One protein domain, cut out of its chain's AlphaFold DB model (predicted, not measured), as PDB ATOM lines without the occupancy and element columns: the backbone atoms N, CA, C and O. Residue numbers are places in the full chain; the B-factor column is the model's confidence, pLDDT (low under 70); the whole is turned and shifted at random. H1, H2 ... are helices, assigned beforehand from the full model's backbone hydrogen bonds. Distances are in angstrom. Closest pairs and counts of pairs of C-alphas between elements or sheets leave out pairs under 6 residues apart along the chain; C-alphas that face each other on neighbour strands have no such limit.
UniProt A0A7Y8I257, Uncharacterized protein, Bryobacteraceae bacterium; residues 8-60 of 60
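This is residues 8 to 60 of the 60 residues of an uncharacterized protein of Bryobacteraceae bacterium (UniProt A0A7Y8I257). With little regular structure, a long looped arm without named elements, residues 8 to 28, leads into a small cluster of three short helices; residues 16 to 21, where the arm folds back, stick out. H3 packs on H1, with H2 near H3. The 53 printed residues, 18 of them in H1, H2 and H3 in that order, are all helix by class, with no named strand. The whole is only just extended, close to loose: radius of gyration of the C-alphas 15.3 A, spans 42 by 33 by 19 A.

H1, residues 29 to 32, touches H3, residues 49 to 55; their closest C-alphas, of Arg 30 and Ser 49, are 5.4 A apart. H2, residues 40 to 46, is apart from H1. H2 and H3 are close but not clearly touching, their closest C-alphas, of Trp 44 and Ala 50, 6.1 A apart; they run the same way at a steep tilt of 66 degrees. Every O i to N i+4 pair is within hydrogen-bond range in H2 and H3; H1 is too short for one.

H1 begins at C-alpha 29 (5.942, 39.397, -43.212) and spans 5.4 A, H2 10.4 A, and H3 10.1 A, ending at C-alpha 55 (0.105, 35.390, -57.022).

The C-alphas farthest apart, of Glu 19 and Arg 46, are 42.1 A apart. The printed part has no cut. The H1 to H2 link is short, H2 to H3 tight. Residues 59 to 60 have pLDDT under 70.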
ATOM      1  N   GLU A   8      30.228  26.036 -43.044       93.44
ATOM      2  CA  GLU A   8      29.346  26.874 -43.850       93.44
ATOM      3  C   GLU A   8      29.760  28.338 -43.747       93.44
ATOM      4  O   GLU A   8      30.197  28.808 -42.693       93.44
ATOM      5  N   LYS A   9      29.584  29.076 -44.845       88.31
ATOM      6  CA  LYS A   9      29.647  30.537 -44.857       88.31
ATOM      7  C   LYS A   9      28.255  31.066 -45.169       88.31
ATOM      8  O   LYS A   9      27.736  30.850 -46.260       88.31
ATOM      9  N   LEU A  10      27.654  31.749 -44.203       86.69
ATOM     10  CA  LEU A  10      26.331  32.339 -44.359       86.69
ATOM     11  C   LEU A  10      26.441  33.749 -44.941       86.69
ATOM     12  O   LEU A  10      27.336  34.511 -44.586       86.69
ATOM     13  N   TRP A  11      25.470  34.113 -45.773       86.12
ATOM     14  CA  TRP A  11      25.290  35.468 -46.311       86.12
ATOM     15  C   TRP A  11      24.429  36.345 -45.385       86.12
ATOM     16  O   TRP A  11      23.806  37.305 -45.827       86.12
ATOM     17  N   GLY A  12      24.317  35.969 -44.106       81.94
ATOM     18  CA  GLY A  12      23.341  36.545 -43.177       81.94
ATOM     19  C   GLY A  12      23.610  38.005 -42.820       81.94
ATOM     20  O   GLY A  12      22.662  38.769 -42.676       81.94
ATOM     21  N   ASP A  13      24.883  38.393 -42.720       87.00
ATOM     22  CA  ASP A  13      25.283  39.778 -42.486       87.00
ATOM     23  C   ASP A  13      26.370  40.202 -43.477       87.00
ATOM     24  O   ASP A  13      27.570  40.100 -43.229       87.00
ATOM     25  N   MET A  14      25.917  40.668 -44.636       91.75
ATOM     26  CA  MET A  14      26.788  41.233 -45.664       91.75
ATOM     27  C   MET A  14      27.176  42.687 -45.368       91.75
ATOM     28  O   MET A  14      28.064  43.211 -46.034       91.75
ATOM     29  N   SER A  15      26.555  43.333 -44.369       92.44
ATOM     30  CA  SER A  15      26.830  44.737 -44.028       92.44
ATOM     31  C   SER A  15      28.212  44.944 -43.401       92.44
ATOM     32  O   SER A  15      28.732  46.055 -43.400       92.44
ATOM     33  N   ALA A  16      28.835  43.861 -42.931       91.31
ATOM     34  CA  ALA A  16      30.201  43.855 -42.426       91.31
ATOM     35  C   ALA A  16      31.283  43.903 -43.528       91.31
ATOM     36  O   ALA A  16      32.463  43.997 -43.196       91.31
ATOM     37  N   ILE A  17      30.920  43.808 -44.816       93.12
ATOM     38  CA  ILE A  17      31.867  43.849 -45.944       93.12
ATOM     39  C   ILE A  17      31.998  45.304 -46.427       93.12
ATOM     40  O   ILE A  17      31.040  45.822 -47.004       93.12
ATOM     41  N   PRO A  18      33.152  45.973 -46.218       92.69
ATOM     42  CA  PRO A  18      33.298  47.412 -46.464       92.69
ATOM     43  C   PRO A  18      33.049  47.846 -47.912       92.69
ATOM     44  O   PRO A  18      32.662  48.985 -48.159       92.69
ATOM     45  N   GLU A  19      33.286  46.957 -48.874       96.19
ATOM     46  CA  GLU A  19      33.128  47.224 -50.303       96.19
ATOM     47  C   GLU A  19      31.665  47.157 -50.777       96.19
ATOM     48  O   GLU A  19      31.385  47.486 -51.931       96.19
ATOM     49  N   LEU A  20      30.727  46.722 -49.924       93.62
ATOM     50  CA  LEU A  20      29.316  46.565 -50.278       93.62
ATOM     51  C   LEU A  20      28.452  47.691 -49.708       93.62
ATOM     52  O   LEU A  20      28.373  47.896 -48.498       93.62
ATOM     53  N   ASP A  21      27.706  48.363 -50.587       95.25
ATOM     54  CA  ASP A  21      26.714  49.355 -50.174       95.25
ATOM     55  C   ASP A  21      25.399  48.676 -49.754       95.25
ATOM     56  O   ASP A  21      24.454  48.534 -50.532       95.25
ATOM     57  N   CYS A  22      25.340  48.196 -48.512       94.81
ATOM     58  CA  CYS A  22      24.160  47.513 -47.983       94.81
ATOM     59  C   CYS A  22      23.106  48.496 -47.437       94.81
ATOM     60  O   CYS A  22      23.419  49.484 -46.768       94.81
ATOM     61  N   ARG A  23      21.821  48.200 -47.674       92.94
ATOM     62  CA  ARG A  23      20.666  48.918 -47.106       92.94
ATOM     63  C   ARG A  23      19.616  47.926 -46.618       92.94
ATOM     64  O   ARG A  23      19.508  46.823 -47.147       92.94
ATOM     65  N   PHE A  24      18.809  48.347 -45.646       90.44
ATOM     66  CA  PHE A  24      17.682  47.570 -45.130       90.44
ATOM     67  C   PHE A  24      16.360  48.223 -45.538       90.44
ATOM     68  O   PHE A  24      16.215  49.442 -45.472       90.44
ATOM     69  N   LEU A  25      15.391  47.399 -45.938       91.94
ATOM     70  CA  LEU A  25      14.029  47.816 -46.260       91.94
ATOM     71  C   LEU A  25      13.047  46.975 -45.446       91.94
ATOM     72  O   LEU A  25      13.155  45.749 -45.409       91.94
ATOM     73  N   ILE A  26      12.067  47.629 -44.826       93.38
ATOM     74  CA  ILE A  26      10.975  46.936 -44.142       93.38
ATOM     75  C   ILE A  26      10.004  46.397 -45.193       93.38
ATOM     76  O   ILE A  26       9.577  47.117 -46.093       93.38
ATOM     77  N   VAL A  27       9.637  45.126 -45.061       90.00
ATOM     78  CA  VAL A  27       8.694  44.444 -45.953       90.00
ATOM     79  C   VAL A  27       7.601  43.770 -45.136       90.00
ATOM     80  O   VAL A  27       7.783  43.486 -43.950       90.00
ATOM     81  N   SER A  28       6.459  43.488 -45.767       90.88
ATOM     82  CA  SER A  28       5.422  42.681 -45.126       90.88
ATOM     83  C   SER A  28       5.978  41.300 -44.768       90.88
ATOM     84  O   SER A  28       6.789  40.724 -45.499       90.88
ATOM     85  N   ARG A  29       5.510  40.730 -43.654       88.44
ATOM     86  CA  ARG A  29       5.942  39.397 -43.212       88.44
ATOM     87  C   ARG A  29       5.712  38.327 -44.283       88.44
ATOM     88  O   ARG A  29       6.546  37.442 -44.437       88.44
ATOM     89  N   ARG A  30       4.639  38.460 -45.070       88.44
ATOM     90  CA  ARG A  30       4.305  37.546 -46.173       88.44
ATOM     91  C   ARG A  30       5.397  37.460 -47.247       88.44
ATOM     92  O   ARG A  30       5.524  36.419 -47.873       88.44
ATOM     93  N   ARG A  31       6.220  38.505 -47.428       86.75
ATOM     94  CA  ARG A  31       7.352  38.504 -48.374       86.75
ATOM     95  C   ARG A  31       8.593  37.762 -47.847       86.75
ATOM     96  O   ARG A  31       9.450  37.396 -48.640       86.75
ATOM     97  N   GLY A  32       8.728  37.579 -46.530       83.12
ATOM     98  CA  GLY A  32       9.982  37.134 -45.896       83.12
ATOM     99  C   GLY A  32       9.835  36.058 -44.817       83.12
ATOM    100  O   GLY A  32      10.756  35.858 -44.024       83.12
ATOM    101  N   GLN A  33       8.686  35.387 -44.732       89.81
ATOM    102  CA  GLN A  33       8.453  34.335 -43.745       89.81
ATOM    103  C   GLN A  33       9.256  33.076 -44.091       89.81
ATOM    104  O   GLN A  33       9.025  32.442 -45.114       89.81
ATOM    105  N   GLN A  34      10.187  32.696 -43.213       89.88
ATOM    106  CA  GLN A  34      10.952  31.455 -43.359       89.88
ATOM    107  C   GLN A  34      10.157  30.258 -42.816       89.88
ATOM    108  O   GLN A  34       9.614  30.332 -41.712       89.88
ATOM    109  N   LEU A  35      10.140  29.158 -43.575       94.00
ATOM    110  CA  LEU A  35       9.491  27.885 -43.239       94.00
ATOM    111  C   LEU A  35      10.566  26.811 -43.025       94.00
ATOM    112  O   LEU A  35      10.862  26.016 -43.913       94.00
ATOM    113  N   LYS A  36      11.226  26.857 -41.868       94.69
ATOM    114  CA  LYS A  36      12.328  25.948 -41.505       94.69
ATOM    115  C   LYS A  36      11.858  24.669 -40.820       94.69
ATOM    116  O   LYS A  36      12.643  23.735 -40.702       94.69
ATOM    117  N   ASP A  37      10.612  24.646 -40.358       96.81
ATOM    118  CA  ASP A  37      10.008  23.515 -39.664       96.81
ATOM    119  C   ASP A  37       8.645  23.173 -40.281       96.81
ATOM    120  O   ASP A  37       7.873  24.056 -40.662       96.81
ATOM    121  N   VAL A  38       8.340  21.877 -40.363       96.62
ATOM    122  CA  VAL A  38       7.107  21.354 -40.969       96.62
ATOM    123  C   VAL A  38       5.854  21.868 -40.251       96.62
ATOM    124  O   VAL A  38       4.842  22.133 -40.900       96.62
ATOM    125  N   ALA A  39       5.913  22.091 -38.936       96.88
ATOM    126  CA  ALA A  39       4.795  22.624 -38.161       96.88
ATOM    127  C   ALA A  39       4.386  24.046 -38.590       96.88
ATOM    128  O   ALA A  39       3.280  24.491 -38.289       96.88
ATOM    129  N   GLN A  40       5.248  24.766 -39.314       95.31
ATOM    130  CA  GLN A  40       4.961  26.117 -39.795       95.31
ATOM    131  C   GLN A  40       4.050  26.131 -41.033       95.31
ATOM    132  O   GLN A  40       3.485  27.178 -41.351       95.31
ATOM    133  N   LEU A  41       3.888  24.993 -41.723       95.12
ATOM    134  CA  LEU A  41       3.158  24.914 -42.993       95.12
ATOM    135  C   LEU A  41       1.652  25.145 -42.837       95.12
ATOM    136  O   LEU A  41       1.061  25.845 -43.653       95.12
ATOM    137  N   ASP A  42       1.033  24.602 -41.784       96.88
ATOM    138  CA  ASP A  42      -0.417  24.724 -41.577       96.88
ATOM    139  C   ASP A  42      -0.841  26.185 -41.365       96.88
ATOM    140  O   ASP A  42      -1.755  26.679 -42.026       96.88
ATOM    141  N   GLY A  43      -0.121  26.911 -40.503       94.44
ATOM    142  CA  GLY A  43      -0.375  28.333 -40.266       94.44
ATOM    143  C   GLY A  43      -0.148  29.181 -41.518       94.44
ATOM    144  O   GLY A  43      -0.994  30.003 -41.858       94.44
ATOM    145  N   TRP A  44       0.950  28.931 -42.235       95.00
ATOM    146  CA  TRP A  44       1.291  29.629 -43.480       95.00
ATOM    147  C   TRP A  44       0.273  29.400 -44.610       95.00
ATOM    148  O   TRP A  44       0.017  30.294 -45.420       95.00
ATOM    149  N   LEU A  45      -0.332  28.213 -44.663       94.56
ATOM    150  CA  LEU A  45      -1.412  27.923 -45.601       94.56
ATOM    151  C   LEU A  45      -2.697  28.671 -45.214       94.56
ATOM    152  O   LEU A  45      -3.345  29.278 -46.065       94.56
ATOM    153  N   ARG A  46      -3.063  28.646 -43.927       95.62
ATOM    154  CA  ARG A  46      -4.334  29.194 -43.422       95.62
ATOM    155  C   ARG A  46      -4.371  30.718 -43.358       95.62
ATOM    156  O   ARG A  46      -5.438  31.301 -43.519       95.62
ATOM    157  N   ASP A  47      -3.235  31.371 -43.130       93.31
ATOM    158  CA  ASP A  47      -3.156  32.834 -43.003       93.31
ATOM    159  C   ASP A  47      -3.115  33.584 -44.357       93.31
ATOM    160  O   ASP A  47      -3.015  34.820 -44.401       93.31
ATOM    161  N   GLY A  48      -3.207  32.841 -45.468       92.94
ATOM    162  CA  GLY A  48      -3.190  33.357 -46.835       92.94
ATOM    163  C   GLY A  48      -1.797  33.705 -47.367       92.94
ATOM    164  O   GLY A  48      -1.694  34.249 -48.466       92.94
ATOM    165  N   SER A  49      -0.720  33.410 -46.629       93.81
ATOM    166  CA  SER A  49       0.651  33.632 -47.103       93.81
ATOM    167  C   SER A  49       0.988  32.759 -48.310       93.81
ATOM    168  O   SER A  49       1.642  33.244 -49.229       93.81
ATOM    169  N   ALA A  50       0.497  31.516 -48.346       92.75
ATOM    170  CA  ALA A  50       0.655  30.632 -49.501       92.75
ATOM    171  C   ALA A  50       0.053  31.225 -50.783       92.75
ATOM    172  O   ALA A  50       0.756  31.377 -51.778       92.75
ATOM    173  N   ALA A  51      -1.214  31.644 -50.729       92.44
ATOM    174  CA  ALA A  51      -1.908  32.256 -51.863       92.44
ATOM    175  C   ALA A  51      -1.251  33.572 -52.314       92.44
ATOM    176  O   ALA A  51      -1.168  33.855 -53.503       92.44
ATOM    177  N   TYR A  52      -0.747  34.371 -51.366       91.56
ATOM    178  CA  TYR A  52       0.006  35.579 -51.698       91.56
ATOM    179  C   TYR A  52       1.272  35.260 -52.504       91.56
ATOM    180  O   TYR A  52       1.515  35.912 -53.513       91.56
ATOM    181  N   VAL A  53       2.064  34.264 -52.091       90.12
ATOM    182  CA  VAL A  53       3.276  33.870 -52.830       90.12
ATOM    183  C   VAL A  53       2.925  33.343 -54.221       90.12
ATOM    184  O   VAL A  53       3.604  33.712 -55.174       90.12
ATOM    185  N   ASP A  54       1.856  32.554 -54.342       89.81
ATOM    186  CA  ASP A  54       1.372  32.018 -55.622       89.81
ATOM    187  C   ASP A  54       1.056  33.141 -56.629       89.81
ATOM    188  O   ASP A  54       1.508  33.098 -57.771       89.81
ATOM    189  N   SER A  55       0.418  34.228 -56.171       90.19
ATOM    190  CA  SER A  55       0.105  35.390 -57.022       90.19
ATOM    191  C   SER A  55       1.320  36.195 -57.506       90.19
ATOM    192  O   SER A  55       1.220  36.922 -58.489       90.19
ATOM    193  N   LEU A  56       2.480  36.106 -56.839       87.44
ATOM    194  CA  LEU A  56       3.659  36.904 -57.212       87.44
ATOM    195  C   LEU A  56       4.335  36.409 -58.498       87.44
ATOM    196  O   LEU A  56       5.181  37.118 -59.038       87.44
ATOM    197  N   CYS A  57       3.999  35.202 -58.956       70.00
ATOM    198  CA  CYS A  57       4.585  34.585 -60.142       70.00
ATOM    199  C   CYS A  57       3.705  34.688 -61.398       70.00
ATOM    200  O   CYS A  57       4.051  34.104 -62.425       70.00
ATOM    201  N   GLU A  58       2.610  35.447 -61.337       71.44
ATOM    202  CA  GLU A  58       1.823  35.861 -62.503       71.44
ATOM    203  C   GLU A  58       2.553  36.990 -63.248       71.44
ATOM    204  O   GLU A  58       2.155  38.153 -63.233       71.44
ATOM    205  N   TRP A  59       3.694  36.659 -63.848       68.06
ATOM    206  CA  TRP A  59       4.418  37.574 -64.722       68.06
ATOM    207  C   TRP A  59       3.747  37.549 -66.107       68.06
ATOM    208  O   TRP A  59       3.824  36.526 -66.789       68.06
ATOM    209  N   GLU A  60       3.071  38.634 -66.501       57.41
ATOM    210  CA  GLU A  60       2.745  38.909 -67.918       57.41
ATOM    211  C   GLU A  60       4.002  39.267 -68.724       57.41
ATOM    212  O   GLU A  60       4.870  40.003 -68.192       57.41
TER     213      GLU A  60